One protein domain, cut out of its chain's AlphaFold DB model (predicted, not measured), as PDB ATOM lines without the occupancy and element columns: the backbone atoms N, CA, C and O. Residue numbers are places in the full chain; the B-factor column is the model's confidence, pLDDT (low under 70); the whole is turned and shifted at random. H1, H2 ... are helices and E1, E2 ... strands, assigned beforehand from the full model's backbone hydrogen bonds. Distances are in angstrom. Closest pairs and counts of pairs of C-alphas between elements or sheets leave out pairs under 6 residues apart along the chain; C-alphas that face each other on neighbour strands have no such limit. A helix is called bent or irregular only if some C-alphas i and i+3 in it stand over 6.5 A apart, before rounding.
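AT A GLANCE: This is residues 43 to 157 of the 288 residues of an uncharacterized protein of Acidithiobacillus ferrivorans SS3 (UniProt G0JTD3). A strongly twisted sheet of five strands, E1 to E5, makes one side of the domain, and H1 crosses one of its faces; H2, H3 and H4 lie beyond H1, away from the sheet. The printed part has 115 residues, with five named strands and then four named helices, a mixed class. The sheet, in order E1 E2 E3 E4 E5, is a meander, each strand the antiparallel neighbour of the one before. The whole is compact, radius of gyration of the C-alphas 13.9 A, spanning 37 by 27 by 25 A.

IN THESE COORDINATES: Find C-alpha 43 at (-12.638, -22.848, -28.294), where E1, residues 43 to 48, begins its 13.4 A. Read on through E2, 51 to 56, 15.6 A; E3, 61 to 66, 16.4 A; E4, 69 to 74, 16.1 A; and E5, 77 to 81, 13.6 A. Then come H1, 113 to 122, 14.3 A; H2, 124 to 130, 9.8 A; H3, 132 to 142, 14.0 A; and H4, 145 to 156, 15.2 A, ending at C-alpha 156 (-24.589, -38.265, -36.496). H3 is irregular, C-alphas 137 and 140 being 7.7 A apart, and H4 only just, with 150 and 153 at 6.6 A.

HOW THE PARTS SIT: Look for four hairpins: E1 and E2 with N 53 and O 45 at 2.8 A, E2 and E3 with N 65 and O 52 at 2.7 A, E3 and E4 with N 64 and O 71 at 2.8 A, E4 and E5 with N 79 and O 72 at 2.8 A, each within hydrogen-bond range. H1 is on the sheet at a height of 9.9 A, across the strands; its closest C-alpha pair with E3 is Ser 61 and Trp 118, 7.5 A. H1 and H2 meet only through their link. H2 and H3 are close but not clearly touching, closest C-alphas Gln 128 and Trp 135 at 5.4 A. H4 touches H3 with residues 147 to 152 alone, closest C-alphas Asp 141 and Trp 148 at 5.0 A, a steep tilt of 48 degrees. Every O i to N i+4 pair is within range in H1, but 2 of 3 in H2, 4 of 7 in H3 and 5 of 8 in H4.

THE WHOLE: The C-alphas farthest apart, Tyr 94 and Arg 146, are 39.7 A apart. The printed part has no cut; E5 to H1 is the long link. Look for pLDDT under 70 at residues 93 to 95 and 157.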
ATOM      1  N   PHE A  43     -12.314 -21.779 -27.376       84.00
ATOM      2  CA  PHE A  43     -12.638 -22.848 -28.294       84.00
ATOM      3  C   PHE A  43     -13.684 -23.746 -27.643       84.00
ATOM      4  O   PHE A  43     -13.468 -24.298 -26.565       84.00
ATOM      5  N   ALA A  44     -14.828 -23.861 -28.302       85.19
ATOM      6  CA  ALA A  44     -15.923 -24.679 -27.822       85.19
ATOM      7  C   ALA A  44     -15.827 -26.071 -28.449       85.19
ATOM      8  O   ALA A  44     -15.768 -27.081 -27.748       85.19
ATOM      9  N   PHE A  45     -15.811 -26.131 -29.781       86.12
ATOM     10  CA  PHE A  45     -15.761 -27.382 -30.532       86.12
ATOM     11  C   PHE A  45     -15.424 -27.132 -32.002       86.12
ATOM     12  O   PHE A  45     -15.586 -26.031 -32.522       86.12
ATOM     13  N   SER A  46     -14.992 -28.179 -32.705       86.06
ATOM     14  CA  SER A  46     -14.827 -28.118 -34.157       86.06
ATOM     15  C   SER A  46     -16.136 -28.462 -34.862       86.06
ATOM     16  O   SER A  46     -16.810 -29.433 -34.506       86.06
ATOM     17  N   VAL A  47     -16.458 -27.677 -35.888       79.50
ATOM     18  CA  VAL A  47     -17.578 -27.901 -36.806       79.50
ATOM     19  C   VAL A  47     -17.145 -28.740 -38.023       79.50
ATOM     20  O   VAL A  47     -17.904 -28.974 -38.954       79.50
ATOM     21  N   GLY A  48     -15.914 -29.249 -38.061       77.19
ATOM     22  CA  GLY A  48     -15.434 -29.994 -39.229       77.19
ATOM     23  C   GLY A  48     -15.299 -29.121 -40.484       77.19
ATOM     24  O   GLY A  48     -15.535 -27.916 -40.467       77.19
ATOM     25  N   ASP A  49     -14.809 -29.719 -41.574       75.69
ATOM     26  CA  ASP A  49     -14.444 -29.019 -42.820       75.69
ATOM     27  C   ASP A  49     -13.486 -27.819 -42.630       75.69
ATOM     28  O   ASP A  49     -13.372 -26.973 -43.511       75.69
ATOM     29  N   GLY A  50     -12.758 -27.767 -41.507       79.81
ATOM     30  CA  GLY A  50     -11.858 -26.670 -41.133       79.81
ATOM     31  C   GLY A  50     -12.525 -25.516 -40.375       79.81
ATOM     32  O   GLY A  50     -11.850 -24.537 -40.075       79.81
ATOM     33  N   VAL A  51     -13.820 -25.618 -40.059       85.06
ATOM     34  CA  VAL A  51     -14.565 -24.612 -39.289       85.06
ATOM     35  C   VAL A  51     -14.485 -24.930 -37.795       85.06
ATOM     36  O   VAL A  51     -14.739 -26.063 -37.378       85.06
ATOM     37  N   ASN A  52     -14.177 -23.930 -36.972       89.19
ATOM     38  CA  ASN A  52     -14.100 -24.057 -35.513       89.19
ATOM     39  C   ASN A  52     -15.071 -23.093 -34.835       89.19
ATOM     40  O   ASN A  52     -15.203 -21.962 -35.278       89.19
ATOM     41  N   ALA A  53     -15.739 -23.523 -33.769       90.88
ATOM     42  CA  ALA A  53     -16.658 -22.696 -32.999       90.88
ATOM     43  C   ALA A  53     -16.016 -22.230 -31.688       90.88
ATOM     44  O   ALA A  53     -15.355 -23.003 -30.985       90.88
ATOM     45  N   TYR A  54     -16.274 -20.977 -31.340       91.75
ATOM     46  CA  TYR A  54     -15.742 -20.274 -30.183       91.75
ATOM     47  C   TYR A  54     -16.878 -19.581 -29.442       91.75
ATOM     48  O   TYR A  54     -17.802 -19.059 -30.067       91.75
ATOM     49  N   TYR A  55     -16.828 -19.581 -28.114       89.31
ATOM     50  CA  TYR A  55     -17.826 -18.889 -27.306       89.31
ATOM     51  C   TYR A  55     -17.406 -17.442 -27.047       89.31
ATOM     52  O   TYR A  55     -16.431 -17.219 -26.328       89.31
ATOM     53  N   LEU A  56     -18.168 -16.484 -27.583       85.12
ATOM     54  CA  LEU A  56     -17.957 -15.049 -27.405       85.12
ATOM     55  C   LEU A  56     -18.800 -14.532 -26.226       85.12
ATOM     56  O   LEU A  56     -20.017 -14.369 -26.374       85.12
ATOM     57  N   PRO A  57     -18.188 -14.240 -25.058       80.31
ATOM     58  CA  PRO A  57     -18.944 -13.893 -23.857       80.31
ATOM     59  C   PRO A  57     -19.681 -12.556 -23.978       80.31
ATOM     60  O   PRO A  57     -20.808 -12.437 -23.508       80.31
ATOM     61  N   THR A  58     -19.080 -11.574 -24.657       77.75
ATOM     62  CA  THR A  58     -19.613 -10.207 -24.796       77.75
ATOM     63  C   THR A  58     -20.973 -10.163 -25.491       77.75
ATOM     64  O   THR A  58     -21.836  -9.389 -25.093       77.75
ATOM     65  N   ALA A  59     -21.197 -11.029 -26.483       72.88
ATOM     66  CA  ALA A  59     -22.475 -11.165 -27.190       72.88
ATOM     67  C   ALA A  59     -23.319 -12.360 -26.696       72.88
ATOM     68  O   ALA A  59     -24.412 -12.629 -27.216       72.88
ATOM     69  N   SER A  60     -22.795 -13.125 -25.725       82.69
ATOM     70  CA  SER A  60     -23.318 -14.443 -25.339       82.69
ATOM     71  C   SER A  60     -23.649 -15.294 -26.576       82.69
ATOM     72  O   SER A  60     -24.753 -15.833 -26.701       82.69
ATOM     73  N   SER A  61     -22.726 -15.320 -27.543       87.19
ATOM     74  CA  SER A  61     -22.915 -15.936 -28.864       87.19
ATOM     75  C   SER A  61     -21.831 -16.959 -29.184       87.19
ATOM     76  O   SER A  61     -20.833 -17.085 -28.471       87.19
ATOM     77  N   PHE A  62     -22.043 -17.701 -30.267       91.44
ATOM     78  CA  PHE A  62     -21.053 -18.605 -30.831       91.44
ATOM     79  C   PHE A  62     -20.542 -18.058 -32.153       91.44
ATOM     80  O   PHE A  62     -21.300 -17.918 -33.110       91.44
ATOM     81  N   VAL A  63     -19.238 -17.813 -32.185       93.31
ATOM     82  CA  VAL A  63     -18.512 -17.341 -33.357       93.31
ATOM     83  C   VAL A  63     -17.844 -18.527 -34.036       93.31
ATOM     84  O   VAL A  63     -17.188 -19.342 -33.389       93.31
ATOM     85  N   TYR A  64     -17.972 -18.613 -35.352       92.38
ATOM     86  CA  TYR A  64     -17.365 -19.659 -36.165       92.38
ATOM     87  C   TYR A  64     -16.162 -19.078 -36.896       92.38
ATOM     88  O   TYR A  64     -16.314 -18.095 -37.605       92.38
ATOM     89  N   ALA A  65     -14.976 -19.660 -36.749       89.94
ATOM     90  CA  ALA A  65     -13.794 -19.247 -37.493       89.94
ATOM     91  C   ALA A  65     -13.507 -20.200 -38.652       89.94
ATOM     92  O   ALA A  65     -13.560 -21.426 -38.492       89.94
ATOM     93  N   TYR A  66     -13.164 -19.628 -39.802       87.25
ATOM     94  CA  TYR A  66     -12.710 -20.343 -40.988       87.25
ATOM     95  C   TYR A  66     -11.796 -19.449 -41.825       87.25
ATOM     96  O   TYR A  66     -12.164 -18.323 -42.144       87.25
ATOM     97  N   ASP A  67     -10.620 -19.965 -42.192       84.06
ATOM     98  CA  ASP A  67      -9.656 -19.311 -43.095       84.06
ATOM     99  C   ASP A  67      -9.325 -17.845 -42.732       84.06
ATOM    100  O   ASP A  67      -9.259 -16.964 -43.581       84.06
ATOM    101  N   GLY A  68      -9.154 -17.569 -41.433       82.31
ATOM    102  CA  GLY A  68      -8.828 -16.229 -40.924       82.31
ATOM    103  C   GLY A  68     -10.016 -15.268 -40.794       82.31
ATOM    104  O   GLY A  68      -9.820 -14.137 -40.360       82.31
ATOM    105  N   PHE A  69     -11.232 -15.711 -41.113       88.62
ATOM    106  CA  PHE A  69     -12.468 -14.964 -40.888       88.62
ATOM    107  C   PHE A  69     -13.274 -15.555 -39.736       88.62
ATOM    108  O   PHE A  69     -13.252 -16.766 -39.499       88.62
ATOM    109  N   TYR A  70     -14.024 -14.691 -39.064       91.44
ATOM    110  CA  TYR A  70     -14.952 -15.012 -37.991       91.44
ATOM    111  C   TYR A  70     -16.374 -14.704 -38.444       91.44
ATOM    112  O   TYR A  70     -16.615 -13.678 -39.073       91.44
ATOM    113  N   TYR A  71     -17.312 -15.582 -38.110       92.31
ATOM    114  CA  TYR A  71     -18.713 -15.493 -38.496       92.31
ATOM    115  C   TYR A  71     -19.597 -15.568 -37.256       92.31
ATOM    116  O   TYR A  71     -19.426 -16.477 -36.445       92.31
ATOM    117  N   ASP A  72     -20.559 -14.661 -37.125       91.62
ATOM    118  CA  ASP A  72     -21.573 -14.687 -36.064       91.62
ATOM    119  C   ASP A  72     -22.969 -14.735 -36.683       91.62
ATOM    120  O   ASP A  72     -23.198 -14.227 -37.784       91.62
ATOM    121  N   TRP A  73     -23.906 -15.372 -35.988       90.75
ATOM    122  CA  TRP A  73     -25.291 -15.457 -36.432       90.75
ATOM    123  C   TRP A  73     -26.163 -14.505 -35.631       90.75
ATOM    124  O   TRP A  73     -26.453 -14.742 -34.455       90.75
ATOM    125  N   ALA A  74     -26.638 -13.457 -36.295       86.44
ATOM    126  CA  ALA A  74     -27.479 -12.437 -35.693       86.44
ATOM    127  C   ALA A  74     -28.564 -11.996 -36.679       86.44
ATOM    128  O   ALA A  74     -28.341 -11.926 -37.885       86.44
ATOM    129  N   GLY A  75     -29.768 -11.717 -36.171       81.12
ATOM    130  CA  GLY A  75     -30.865 -11.209 -37.001       81.12
ATOM    131  C   GLY A  75     -31.255 -12.128 -38.166       81.12
ATOM    132  O   GLY A  75     -31.616 -11.636 -39.227       81.12
ATOM    133  N   ASN A  76     -31.171 -13.455 -37.985       83.56
ATOM    134  CA  ASN A  76     -31.437 -14.468 -39.021       83.56
ATOM    135  C   ASN A  76     -30.501 -14.421 -40.241       83.56
ATOM    136  O   ASN A  76     -30.829 -14.975 -41.294       83.56
ATOM    137  N   GLY A  77     -29.343 -13.784 -40.098       85.38
ATOM    138  CA  GLY A  77     -28.311 -13.728 -41.117       85.38
ATOM    139  C   GLY A  77     -26.933 -13.973 -40.526       85.38
ATOM    140  O   GLY A  77     -26.720 -13.954 -39.311       85.38
ATOM    141  N   TRP A  78     -25.982 -14.204 -41.421       89.88
ATOM    142  CA  TRP A  78     -24.585 -14.275 -41.047       89.88
ATOM    143  C   TRP A  78     -23.949 -12.888 -41.109       89.88
ATOM    144  O   TRP A  78     -24.081 -12.159 -42.099       89.88
ATOM    145  N   LEU A  79     -23.208 -12.569 -40.059       90.06
ATOM    146  CA  LEU A  79     -22.257 -11.476 -40.003       90.06
ATOM    147  C   LEU A  79     -20.846 -12.046 -40.109       90.06
ATOM    148  O   LEU A  79     -20.618 -13.210 -39.772       90.06
ATOM    149  N   TYR A  80     -19.899 -11.232 -40.557       89.94
ATOM    150  CA  TYR A  80     -18.491 -11.597 -40.603       89.94
ATOM    151  C   TYR A  80     -17.600 -10.498 -40.025       89.94
ATOM    152  O   TYR A  80     -17.980  -9.328 -39.963       89.94
ATOM    153  N   SER A  81     -16.409 -10.897 -39.604       88.44
ATOM    154  CA  SER A  81     -15.343 -10.032 -39.112       88.44
ATOM    155  C   SER A  81     -13.990 -10.683 -39.408       88.44
ATOM    156  O   SER A  81     -13.882 -11.906 -39.524       88.44
ATOM    157  N   THR A  82     -12.940  -9.879 -39.528       88.00
ATOM    158  CA  THR A  82     -11.547 -10.364 -39.554       88.00
ATOM    159  C   THR A  82     -10.954 -10.518 -38.155       88.00
ATOM    160  O   THR A  82      -9.864 -11.060 -38.006       88.00
ATOM    161  N   ASP A  83     -11.660 -10.040 -37.132       87.00
ATOM    162  CA  ASP A  83     -11.280 -10.139 -35.726       87.00
ATOM    163  C   ASP A  83     -12.397 -10.817 -34.918       87.00
ATOM    164  O   ASP A  83     -13.588 -10.619 -35.168       87.00
ATOM    165  N   TYR A  84     -12.005 -11.622 -33.939       84.69
ATOM    166  CA  TYR A  84     -12.877 -12.426 -33.094       84.69
ATOM    167  C   TYR A  84     -13.917 -11.595 -32.328       84.69
ATOM    168  O   TYR A  84     -15.033 -12.059 -32.091       84.69
ATOM    169  N   ILE A  85     -13.551 -10.374 -31.933       86.88
ATOM    170  CA  ILE A  85     -14.399  -9.489 -31.119       86.88
ATOM    171  C   ILE A  85     -15.332  -8.632 -32.002       86.88
ATOM    172  O   ILE A  85     -16.357  -8.138 -31.527       86.88
ATOM    173  N   GLY A  86     -15.019  -8.497 -33.294       84.50
ATOM    174  CA  GLY A  86     -15.632  -7.542 -34.221       84.50
ATOM    175  C   GLY A  86     -14.627  -6.469 -34.671       84.50
ATOM    176  O   GLY A  86     -13.459  -6.547 -34.300       84.50
ATOM    177  N   PRO A  87     -15.036  -5.451 -35.446       89.44
ATOM    178  CA  PRO A  87     -16.412  -5.084 -35.793       89.44
ATOM    179  C   PRO A  87     -17.117  -6.090 -36.716       89.44
ATOM    180  O   PRO A  87     -16.503  -6.689 -37.591       89.44
ATOM    181  N   TRP A  88     -18.427  -6.265 -36.511       86.94
ATOM    182  CA  TRP A  88     -19.259  -7.190 -37.284       86.94
ATOM    183  C   TRP A  88     -19.900  -6.499 -38.484       86.94
ATOM    184  O   TRP A  88     -20.545  -5.459 -38.339       86.94
ATOM    185  N   TYR A  89     -19.779  -7.115 -39.655       88.19
ATOM    186  CA  TYR A  89     -20.326  -6.612 -40.912       88.19
ATOM    187  C   TYR A  89     -21.292  -7.623 -41.533       88.19
ATOM    188  O   TYR A  89     -21.098  -8.829 -41.373       88.19
ATOM    189  N   PRO A  90     -22.322  -7.176 -42.271       87.00
ATOM    190  CA  PRO A  90     -23.165  -8.087 -43.035       87.00
ATOM    191  C   PRO A  90     -22.335  -8.801 -44.101       87.00
ATOM    192  O   PRO A  90     -21.475  -8.189 -44.739       87.00
ATOM    193  N   LEU A  91     -22.596 -10.090 -44.317       80.62
ATOM    194  CA  LEU A  91     -21.920 -10.826 -45.380       80.62
ATOM    195  C   LEU A  91     -22.241 -10.232 -46.759       80.62
ATOM    196  O   LEU A  91     -23.417 -10.091 -47.103       80.62
ATOM    197  N   PRO A  92     -21.221  -9.921 -47.582       73.62
ATOM    198  CA  PRO A  92     -21.443  -9.480 -48.949       73.62
ATOM    199  C   PRO A  92     -22.185 -10.553 -49.749       73.62
ATOM    200  O   PRO A  92     -21.857 -11.734 -49.637       73.62
ATOM    201  N   LEU A  93     -23.111 -10.132 -50.616       63.81
ATOM    202  CA  LEU A  93     -23.963 -11.001 -51.449       63.81
ATOM    203  C   LEU A  93     -23.195 -12.041 -52.285       63.81
ATOM    204  O   LEU A  93     -23.742 -13.088 -52.615       63.81
ATOM    205  N   TYR A  94     -21.936 -11.761 -52.624       67.75
ATOM    206  CA  TYR A  94     -21.086 -12.617 -53.459       67.75
ATOM    207  C   TYR A  94     -20.147 -13.522 -52.649       67.75
ATOM    208  O   TYR A  94     -19.318 -14.228 -53.226       67.75
ATOM    209  N   SER A  95     -20.236 -13.485 -51.319       69.69
ATOM    210  CA  SER A  95     -19.348 -14.249 -50.445       69.69
ATOM    211  C   SER A  95     -19.773 -15.706 -50.373       69.69
ATOM    212  O   SER A  95     -20.953 -16.029 -50.240       69.69
ATOM    213  N   VAL A  96     -18.784 -16.594 -50.411       72.56
ATOM    214  CA  VAL A  96     -18.999 -18.025 -50.220       72.56
ATOM    215  C   VAL A  96     -18.728 -18.356 -48.764       72.56
ATOM    216  O   VAL A  96     -17.611 -18.190 -48.281       72.56
ATOM    217  N   LEU A  97     -19.757 -18.824 -48.065       82.44
ATOM    218  CA  LEU A  97     -19.586 -19.374 -46.729       82.44
ATOM    219  C   LEU A  97     -18.906 -20.740 -46.806       82.44
ATOM    220  O   LEU A  97     -19.153 -21.496 -47.747       82.44
ATOM    221  N   PRO A  98     -18.091 -21.111 -45.806       81.44
ATOM    222  CA  PRO A  98     -17.626 -22.481 -45.718       81.44
ATOM    223  C   PRO A  98     -18.827 -23.419 -45.611       81.44
ATOM    224  O   PRO A  98     -19.827 -23.106 -44.961       81.44
ATOM    225  N   LEU A  99     -18.690 -24.598 -46.223       80.31
ATOM    226  CA  LEU A  99     -19.766 -25.570 -46.403       80.31
ATOM    227  C   LEU A  99     -20.650 -25.747 -45.141       80.31
ATOM    228  O   LEU A  99     -21.869 -25.768 -45.299       80.31
ATOM    229  N   PRO A 100     -20.116 -25.879 -43.903       82.06
ATOM    230  CA  PRO A 100     -20.943 -26.052 -42.699       82.06
ATOM    231  C   PRO A 100     -21.872 -24.885 -42.360       82.06
ATOM    232  O   PRO A 100     -22.874 -25.111 -41.690       82.06
ATOM    233  N   LEU A 101     -21.559 -23.672 -42.818       87.44
ATOM    234  CA  LEU A 101     -22.295 -22.446 -42.502       87.44
ATOM    235  C   LEU A 101     -23.293 -22.049 -43.605       87.44
ATOM    236  O   LEU A 101     -24.215 -21.278 -43.351       87.44
ATOM    237  N   GLU A 102     -23.188 -22.619 -44.813       85.38
ATOM    238  CA  GLU A 102     -24.102 -22.341 -45.944       85.38
ATOM    239  C   GLU A 102     -25.584 -22.620 -45.632       85.38
ATOM    240  O   GLU A 102     -26.479 -22.092 -46.294       85.38
ATOM    241  N   TYR A 103     -25.853 -23.462 -44.633       84.38
ATOM    242  CA  TYR A 103     -27.185 -23.926 -44.240       84.38
ATOM    243  C   TYR A 103     -27.705 -23.196 -42.993       84.38
ATOM    244  O   TYR A 103     -28.735 -23.590 -42.452       84.38
ATOM    245  N   GLY A 104     -27.011 -22.152 -42.536       88.88
ATOM    246  CA  GLY A 104     -27.222 -21.532 -41.228       88.88
ATOM    247  C   GLY A 104     -26.353 -22.171 -40.140       88.88
ATOM    248  O   GLY A 104     -25.500 -23.013 -40.446       88.88
ATOM    249  N   PRO A 105     -26.509 -21.752 -38.870       90.62
ATOM    250  CA  PRO A 105     -25.645 -22.221 -37.798       90.62
ATOM    251  C   PRO A 105     -25.833 -23.721 -37.569       90.62
ATOM    252  O   PRO A 105     -26.965 -24.172 -37.380       90.62
ATOM    253  N   PRO A 106     -24.746 -24.500 -37.550       89.50
ATOM    254  CA  PRO A 106     -24.800 -25.954 -37.546       89.50
ATOM    255  C   PRO A 106     -25.616 -26.483 -36.355       89.50
ATOM    256  O   PRO A 106     -25.447 -26.002 -35.241       89.50
ATOM    257  N   PRO A 107     -26.483 -27.494 -36.522       89.81
ATOM    258  CA  PRO A 107     -27.191 -28.076 -35.388       89.81
ATOM    259  C   PRO A 107     -26.239 -28.602 -34.299       89.81
ATOM    260  O   PRO A 107     -25.098 -28.962 -34.608       89.81
ATOM    261  N   PRO A 108     -26.699 -28.735 -33.041       89.19
ATOM    262  CA  PRO A 108     -25.861 -29.137 -31.912       89.19
ATOM    263  C   PRO A 108     -25.461 -30.619 -31.975       89.19
ATOM    264  O   PRO A 108     -25.969 -31.455 -31.242       89.19
ATOM    265  N   MET A 109     -24.524 -30.976 -32.846       86.81
ATOM    266  CA  MET A 109     -24.071 -32.360 -33.064       86.81
ATOM    267  C   MET A 109     -22.886 -32.764 -32.176       86.81
ATOM    268  O   MET A 109     -22.308 -33.838 -32.332       86.81
ATOM    269  N   VAL A 110     -22.538 -31.908 -31.221       84.38
ATOM    270  CA  VAL A 110     -21.461 -32.100 -30.248       84.38
ATOM    271  C   VAL A 110     -22.096 -32.144 -28.858       84.38
ATOM    272  O   VAL A 110     -23.051 -31.398 -28.625       84.38
ATOM    273  N   PRO A 111     -21.638 -33.007 -27.926       87.62
ATOM    274  CA  PRO A 111     -22.213 -33.100 -26.582       87.62
ATOM    275  C   PRO A 111     -21.790 -31.908 -25.706       87.62
ATOM    276  O   PRO A 111     -21.181 -32.080 -24.652       87.62
ATOM    277  N   TYR A 112     -22.127 -30.697 -26.148       88.12
ATOM    278  CA  TYR A 112     -21.821 -29.436 -25.496       88.12
ATOM    279  C   TYR A 112     -23.120 -28.680 -25.191       88.12
ATOM    280  O   TYR A 112     -23.745 -28.065 -26.058       88.12
ATOM    281  N   GLN A 113     -23.551 -28.772 -23.932       90.12
ATOM    282  CA  GLN A 113     -24.845 -28.267 -23.472       90.12
ATOM    283  C   GLN A 113     -25.034 -26.751 -23.658       90.12
ATOM    284  O   GLN A 113     -26.124 -26.370 -24.087       90.12
ATOM    285  N   PRO A 114     -24.032 -25.882 -23.401       90.88
ATOM    286  CA  PRO A 114     -24.198 -24.442 -23.611       90.88
ATOM    287  C   PRO A 114     -24.579 -24.104 -25.055       90.88
ATOM    288  O   PRO A 114     -25.492 -23.315 -25.290       90.88
ATOM    289  N   TYR A 115     -23.953 -24.776 -26.026       90.94
ATOM    290  CA  TYR A 115     -24.289 -24.601 -27.436       90.94
ATOM    291  C   TYR A 115     -25.689 -25.096 -27.771       90.94
ATOM    292  O   TYR A 115     -26.419 -24.413 -28.479       90.94
ATOM    293  N   PHE A 116     -26.097 -26.245 -27.232       92.31
ATOM    294  CA  PHE A 116     -27.455 -26.753 -27.421       92.31
ATOM    295  C   PHE A 116     -28.515 -25.746 -26.953       92.31
ATOM    296  O   PHE A 116     -29.464 -25.471 -27.685       92.31
ATOM    297  N   VAL A 117     -28.343 -25.180 -25.754       92.06
ATOM    298  CA  VAL A 117     -29.283 -24.206 -25.180       92.06
ATOM    299  C   VAL A 117     -29.331 -22.936 -26.027       92.06
ATOM    300  O   VAL A 117     -30.417 -22.497 -26.410       92.06
ATOM    301  N   TRP A 118     -28.166 -22.384 -26.373       92.62
ATOM    302  CA  TRP A 118     -28.062 -21.205 -27.231       92.62
ATOM    303  C   TRP A 118     -28.702 -21.434 -28.606       92.62
ATOM    304  O   TRP A 118     -29.538 -20.643 -29.047       92.62
ATOM    305  N   TRP A 119     -28.362 -22.547 -29.259       93.44
ATOM    306  CA  TRP A 119     -28.836 -22.876 -30.601       93.44
ATOM    307  C   TRP A 119     -30.350 -23.059 -30.604       93.44
ATOM    308  O   TRP A 119     -31.046 -22.521 -31.465       93.44
ATOM    309  N   ARG A 120     -30.893 -23.755 -29.597       93.06
ATOM    310  CA  ARG A 120     -32.341 -23.931 -29.468       93.06
ATOM    311  C   ARG A 120     -33.070 -22.605 -29.259       93.06
ATOM    312  O   ARG A 120     -34.154 -22.427 -29.796       93.06
ATOM    313  N   ALA A 121     -32.496 -21.682 -28.497       90.94
ATOM    314  CA  ALA A 121     -33.131 -20.394 -28.240       90.94
ATOM    315  C   ALA A 121     -33.085 -19.456 -29.459       90.94
ATOM    316  O   ALA A 121     -34.067 -18.774 -29.739       90.94
ATOM    317  N   ARG A 122     -31.958 -19.409 -30.181       90.50
ATOM    318  CA  ARG A 122     -31.715 -18.379 -31.210       90.50
ATOM    319  C   ARG A 122     -31.865 -18.863 -32.648       90.50
ATOM    320  O   ARG A 122     -32.192 -18.077 -33.528       90.50
ATOM    321  N   VAL A 123     -31.593 -20.139 -32.897       92.50
ATOM    322  CA  VAL A 123     -31.419 -20.681 -34.252       92.50
ATOM    323  C   VAL A 123     -32.535 -21.659 -34.622       92.50
ATOM    324  O   VAL A 123     -32.981 -21.673 -35.769       92.50
ATOM    325  N   ALA A 124     -33.051 -22.432 -33.664       91.75
ATOM    326  CA  ALA A 124     -34.129 -23.391 -33.911       91.75
ATOM    327  C   ALA A 124     -35.388 -22.790 -34.574       91.75
ATOM    328  O   ALA A 124     -35.866 -23.405 -35.530       91.75
ATOM    329  N   PRO A 125     -35.902 -21.604 -34.174       91.56
ATOM    330  CA  PRO A 125     -37.058 -21.000 -34.846       91.56
ATOM    331  C   PRO A 125     -36.791 -20.716 -36.329       91.56
ATOM    332  O   PRO A 125     -37.640 -20.958 -37.185       91.56
ATOM    333  N   TRP A 126     -35.577 -20.274 -36.659       91.81
ATOM    334  CA  TRP A 126     -35.167 -20.069 -38.044       91.81
ATOM    335  C   TRP A 126     -35.048 -21.399 -38.807       91.81
ATOM    336  O   TRP A 126     -35.481 -21.490 -39.958       91.81
ATOM    337  N   TYR A 127     -34.535 -22.456 -38.168       90.69
ATOM    338  CA  TYR A 127     -34.458 -23.802 -38.758       90.69
ATOM    339  C   TYR A 127     -35.832 -24.416 -39.028       90.69
ATOM    340  O   TYR A 127     -35.988 -25.128 -40.020       90.69
ATOM    341  N   GLN A 128     -36.824 -24.144 -38.181       90.62
ATOM    342  CA  GLN A 128     -38.200 -24.587 -38.397       90.62
ATOM    343  C   GLN A 128     -38.759 -24.071 -39.729       90.62
ATOM    344  O   GLN A 128     -39.448 -24.815 -40.428       90.62
ATOM    345  N   VAL A 129     -38.438 -22.825 -40.087       90.38
ATOM    346  CA  VAL A 129     -38.905 -22.180 -41.323       90.38
ATOM    347  C   VAL A 129     -38.066 -22.607 -42.532       90.38
ATOM    348  O   VAL A 129     -38.619 -22.967 -43.567       90.38
ATOM    349  N   ASN A 130     -36.736 -22.602 -42.406       87.69
ATOM    350  CA  ASN A 130     -35.828 -22.769 -43.549       87.69
ATOM    351  C   ASN A 130     -35.455 -24.231 -43.845       87.69
ATOM    352  O   ASN A 130     -35.074 -24.556 -44.968       87.69
ATOM    353  N   HIS A 131     -35.595 -25.135 -42.867       88.06
ATOM    354  CA  HIS A 131     -35.270 -26.561 -43.005       88.06
ATOM    355  C   HIS A 131     -36.382 -27.466 -42.454       88.06
ATOM    356  O   HIS A 131     -36.126 -28.303 -41.576       88.06
ATOM    357  N   PRO A 132     -37.621 -27.370 -42.973       88.44
ATOM    358  CA  PRO A 132     -38.787 -28.026 -42.381       88.44
ATOM    359  C   PRO A 132     -38.630 -29.550 -42.298       88.44
ATOM    360  O   PRO A 132     -38.887 -30.153 -41.259       88.44
ATOM    361  N   ALA A 133     -38.112 -30.200 -43.347       87.19
ATOM    362  CA  ALA A 133     -37.894 -31.650 -43.355       87.19
ATOM    363  C   ALA A 133     -36.867 -32.113 -42.304       87.19
ATOM    364  O   ALA A 133     -36.947 -33.226 -41.771       87.19
ATOM    365  N   TRP A 134     -35.868 -31.285 -41.997       88.50
ATOM    366  CA  TRP A 134     -34.956 -31.560 -40.895       88.50
ATOM    367  C   TRP A 134     -35.641 -31.341 -39.549       88.50
ATOM    368  O   TRP A 134     -35.554 -32.227 -38.696       88.50
ATOM    369  N   TRP A 135     -36.372 -30.236 -39.401       89.81
ATOM    370  CA  TRP A 135     -37.105 -29.890 -38.186       89.81
ATOM    371  C   TRP A 135     -38.085 -30.986 -37.765       89.81
ATOM    372  O   TRP A 135     -38.007 -31.481 -36.642       89.81
ATOM    373  N   PHE A 136     -38.950 -31.448 -38.673       89.88
ATOM    374  CA  PHE A 136     -39.952 -32.477 -38.371       89.88
ATOM    375  C   PHE A 136     -39.346 -33.769 -37.815       89.88
ATOM    376  O   PHE A 136     -39.933 -34.383 -36.926       89.88
ATOM    377  N   ARG A 137     -38.161 -34.159 -38.295       88.25
ATOM    378  CA  ARG A 137     -37.467 -35.375 -37.844       88.25
ATOM    379  C   ARG A 137     -36.839 -35.247 -36.458       88.25
ATOM    380  O   ARG A 137     -36.587 -36.271 -35.838       88.25
ATOM    381  N   HIS A 138     -36.560 -34.027 -36.006       89.19
ATOM    382  CA  HIS A 138     -35.701 -33.767 -34.848       89.19
ATOM    383  C   HIS A 138     -36.389 -32.976 -33.727       89.19
ATOM    384  O   HIS A 138     -35.894 -32.985 -32.603       89.19
ATOM    385  N   ARG A 139     -37.527 -32.318 -33.994       90.44
ATOM    386  CA  ARG A 139     -38.205 -31.424 -33.036       90.44
ATOM    387  C   ARG A 139     -38.499 -32.082 -31.686       90.44
ATOM    388  O   ARG A 139     -38.222 -31.479 -30.663       90.44
ATOM    389  N   MET A 140     -38.949 -33.339 -31.685       90.38
ATOM    390  CA  MET A 140     -39.284 -34.062 -30.450       90.38
ATOM    391  C   MET A 140     -38.050 -34.342 -29.582       90.38
ATOM    392  O   MET A 140     -38.145 -34.419 -28.360       90.38
ATOM    393  N   ASP A 141     -36.873 -34.487 -30.198       91.12
ATOM    394  CA  ASP A 141     -35.625 -34.710 -29.470       91.12
ATOM    395  C   ASP A 141     -34.993 -33.382 -28.997       91.12
ATOM    396  O   ASP A 141     -34.214 -33.384 -28.042       91.12
ATOM    397  N   LEU A 142     -35.320 -32.245 -29.632       89.88
ATOM    398  CA  LEU A 142     -34.811 -30.906 -29.280       89.88
ATOM    399  C   LEU A 142     -35.401 -30.352 -27.974       89.88
ATOM    400  O   LEU A 142     -34.841 -29.419 -27.387       89.88
ATOM    401  N   ASP A 143     -36.492 -30.926 -27.474       88.25
ATOM    402  CA  ASP A 143     -37.118 -30.473 -26.230       88.25
ATOM    403  C   ASP A 143     -36.230 -30.727 -25.005       88.25
ATOM    404  O   ASP A 143     -36.266 -29.966 -24.035       88.25
ATOM    405  N   HIS A 144     -35.367 -31.745 -25.068       90.50
ATOM    406  CA  HIS A 144     -34.555 -32.170 -23.935       90.50
ATOM    407  C   HIS A 144     -33.128 -32.514 -24.360       90.50
ATOM    408  O   HIS A 144     -32.892 -33.489 -25.074       90.50
ATOM    409  N   TYR A 145     -32.142 -31.795 -23.812       91.94
ATOM    410  CA  TYR A 145     -30.725 -32.039 -24.114       91.94
ATOM    411  C   TYR A 145     -30.294 -33.492 -23.857       91.94
ATOM    412  O   TYR A 145     -29.531 -34.062 -24.633       91.94
ATOM    413  N   ARG A 146     -30.805 -34.126 -22.791       93.69
ATOM    414  CA  ARG A 146     -30.494 -35.532 -22.475       93.69
ATOM    415  C   ARG A 146     -30.953 -36.486 -23.584       93.69
ATOM    416  O   ARG A 146     -30.195 -37.374 -23.964       93.69
ATOM    417  N   VAL A 147     -32.156 -36.274 -24.122       92.81
ATOM    418  CA  VAL A 147     -32.723 -37.082 -25.213       92.81
ATOM    419  C   VAL A 147     -31.932 -36.846 -26.497       92.81
ATOM    420  O   VAL A 147     -31.458 -37.803 -27.111       92.81
ATOM    421  N   TRP A 148     -31.688 -35.579 -26.835       91.75
ATOM    422  CA  TRP A 148     -30.866 -35.186 -27.975       91.75
ATOM    423  C   TRP A 148     -29.474 -35.831 -27.956       91.75
ATOM    424  O   TRP A 148     -29.044 -36.465 -28.926       91.75
ATOM    425  N   ARG A 149     -28.779 -35.719 -26.817       91.75
ATOM    426  CA  ARG A 149     -27.440 -36.278 -26.611       91.75
ATOM    427  C   ARG A 149     -27.421 -37.797 -26.737       91.75
ATOM    428  O   ARG A 149     -26.434 -38.333 -27.230       91.75
ATOM    429  N   ALA A 150     -28.469 -38.484 -26.292       90.88
ATOM    430  CA  ALA A 150     -28.540 -39.941 -26.349       90.88
ATOM    431  C   ALA A 150     -28.920 -40.469 -27.742       90.88
ATOM    432  O   ALA A 150     -28.442 -41.527 -28.142       90.88
ATOM    433  N   ARG A 151     -29.770 -39.751 -28.488       89.56
ATOM    434  CA  ARG A 151     -30.375 -40.260 -29.734       89.56
ATOM    435  C   ARG A 151     -29.776 -39.669 -31.003       89.56
ATOM    436  O   ARG A 151     -29.511 -40.403 -31.955       89.56
ATOM    437  N   VAL A 152     -29.563 -38.356 -31.030       87.38
ATOM    438  CA  VAL A 152     -29.209 -37.631 -32.258       87.38
ATOM    439  C   VAL A 152     -27.697 -37.537 -32.429       87.38
ATOM    440  O   VAL A 152     -27.182 -37.856 -33.502       87.38
ATOM    441  N   ILE A 153     -26.971 -37.177 -31.366       87.06
ATOM    442  CA  ILE A 153     -25.508 -37.026 -31.426       87.06
ATOM    443  C   ILE A 153     -24.813 -38.326 -31.870       87.06
ATOM    444  O   ILE A 153     -24.032 -38.266 -32.819       87.06
ATOM    445  N   PRO A 154     -25.085 -39.516 -31.291       86.00
ATOM    446  CA  PRO A 154     -24.397 -40.744 -31.691       86.00
ATOM    447  C   PRO A 154     -24.712 -41.149 -33.132       86.00
ATOM    448  O   PRO A 154     -23.805 -41.534 -33.867       86.00
ATOM    449  N   ARG A 155     -25.972 -40.981 -33.562       82.50
ATOM    450  CA  ARG A 155     -26.421 -41.266 -34.934       82.50
ATOM    451  C   ARG A 155     -25.670 -40.425 -35.972       82.50
ATOM    452  O   ARG A 155     -25.429 -40.902 -37.078       82.50
ATOM    453  N   ASN A 156     -25.262 -39.210 -35.604       76.44
ATOM    454  CA  ASN A 156     -24.589 -38.265 -36.496       76.44
ATOM    455  C   ASN A 156     -23.078 -38.127 -36.222       76.44
ATOM    456  O   ASN A 156     -22.388 -37.422 -36.949       76.44
ATOM    457  N   ARG A 157     -22.514 -38.831 -35.232       66.50
ATOM    458  CA  ARG A 157     -21.112 -38.670 -34.789       66.50
ATOM    459  C   ARG A 157     -20.069 -38.970 -35.876       66.50
ATOM    460  O   ARG A 157     -19.006 -38.363 -35.881       66.50
TER     461      ARG A 157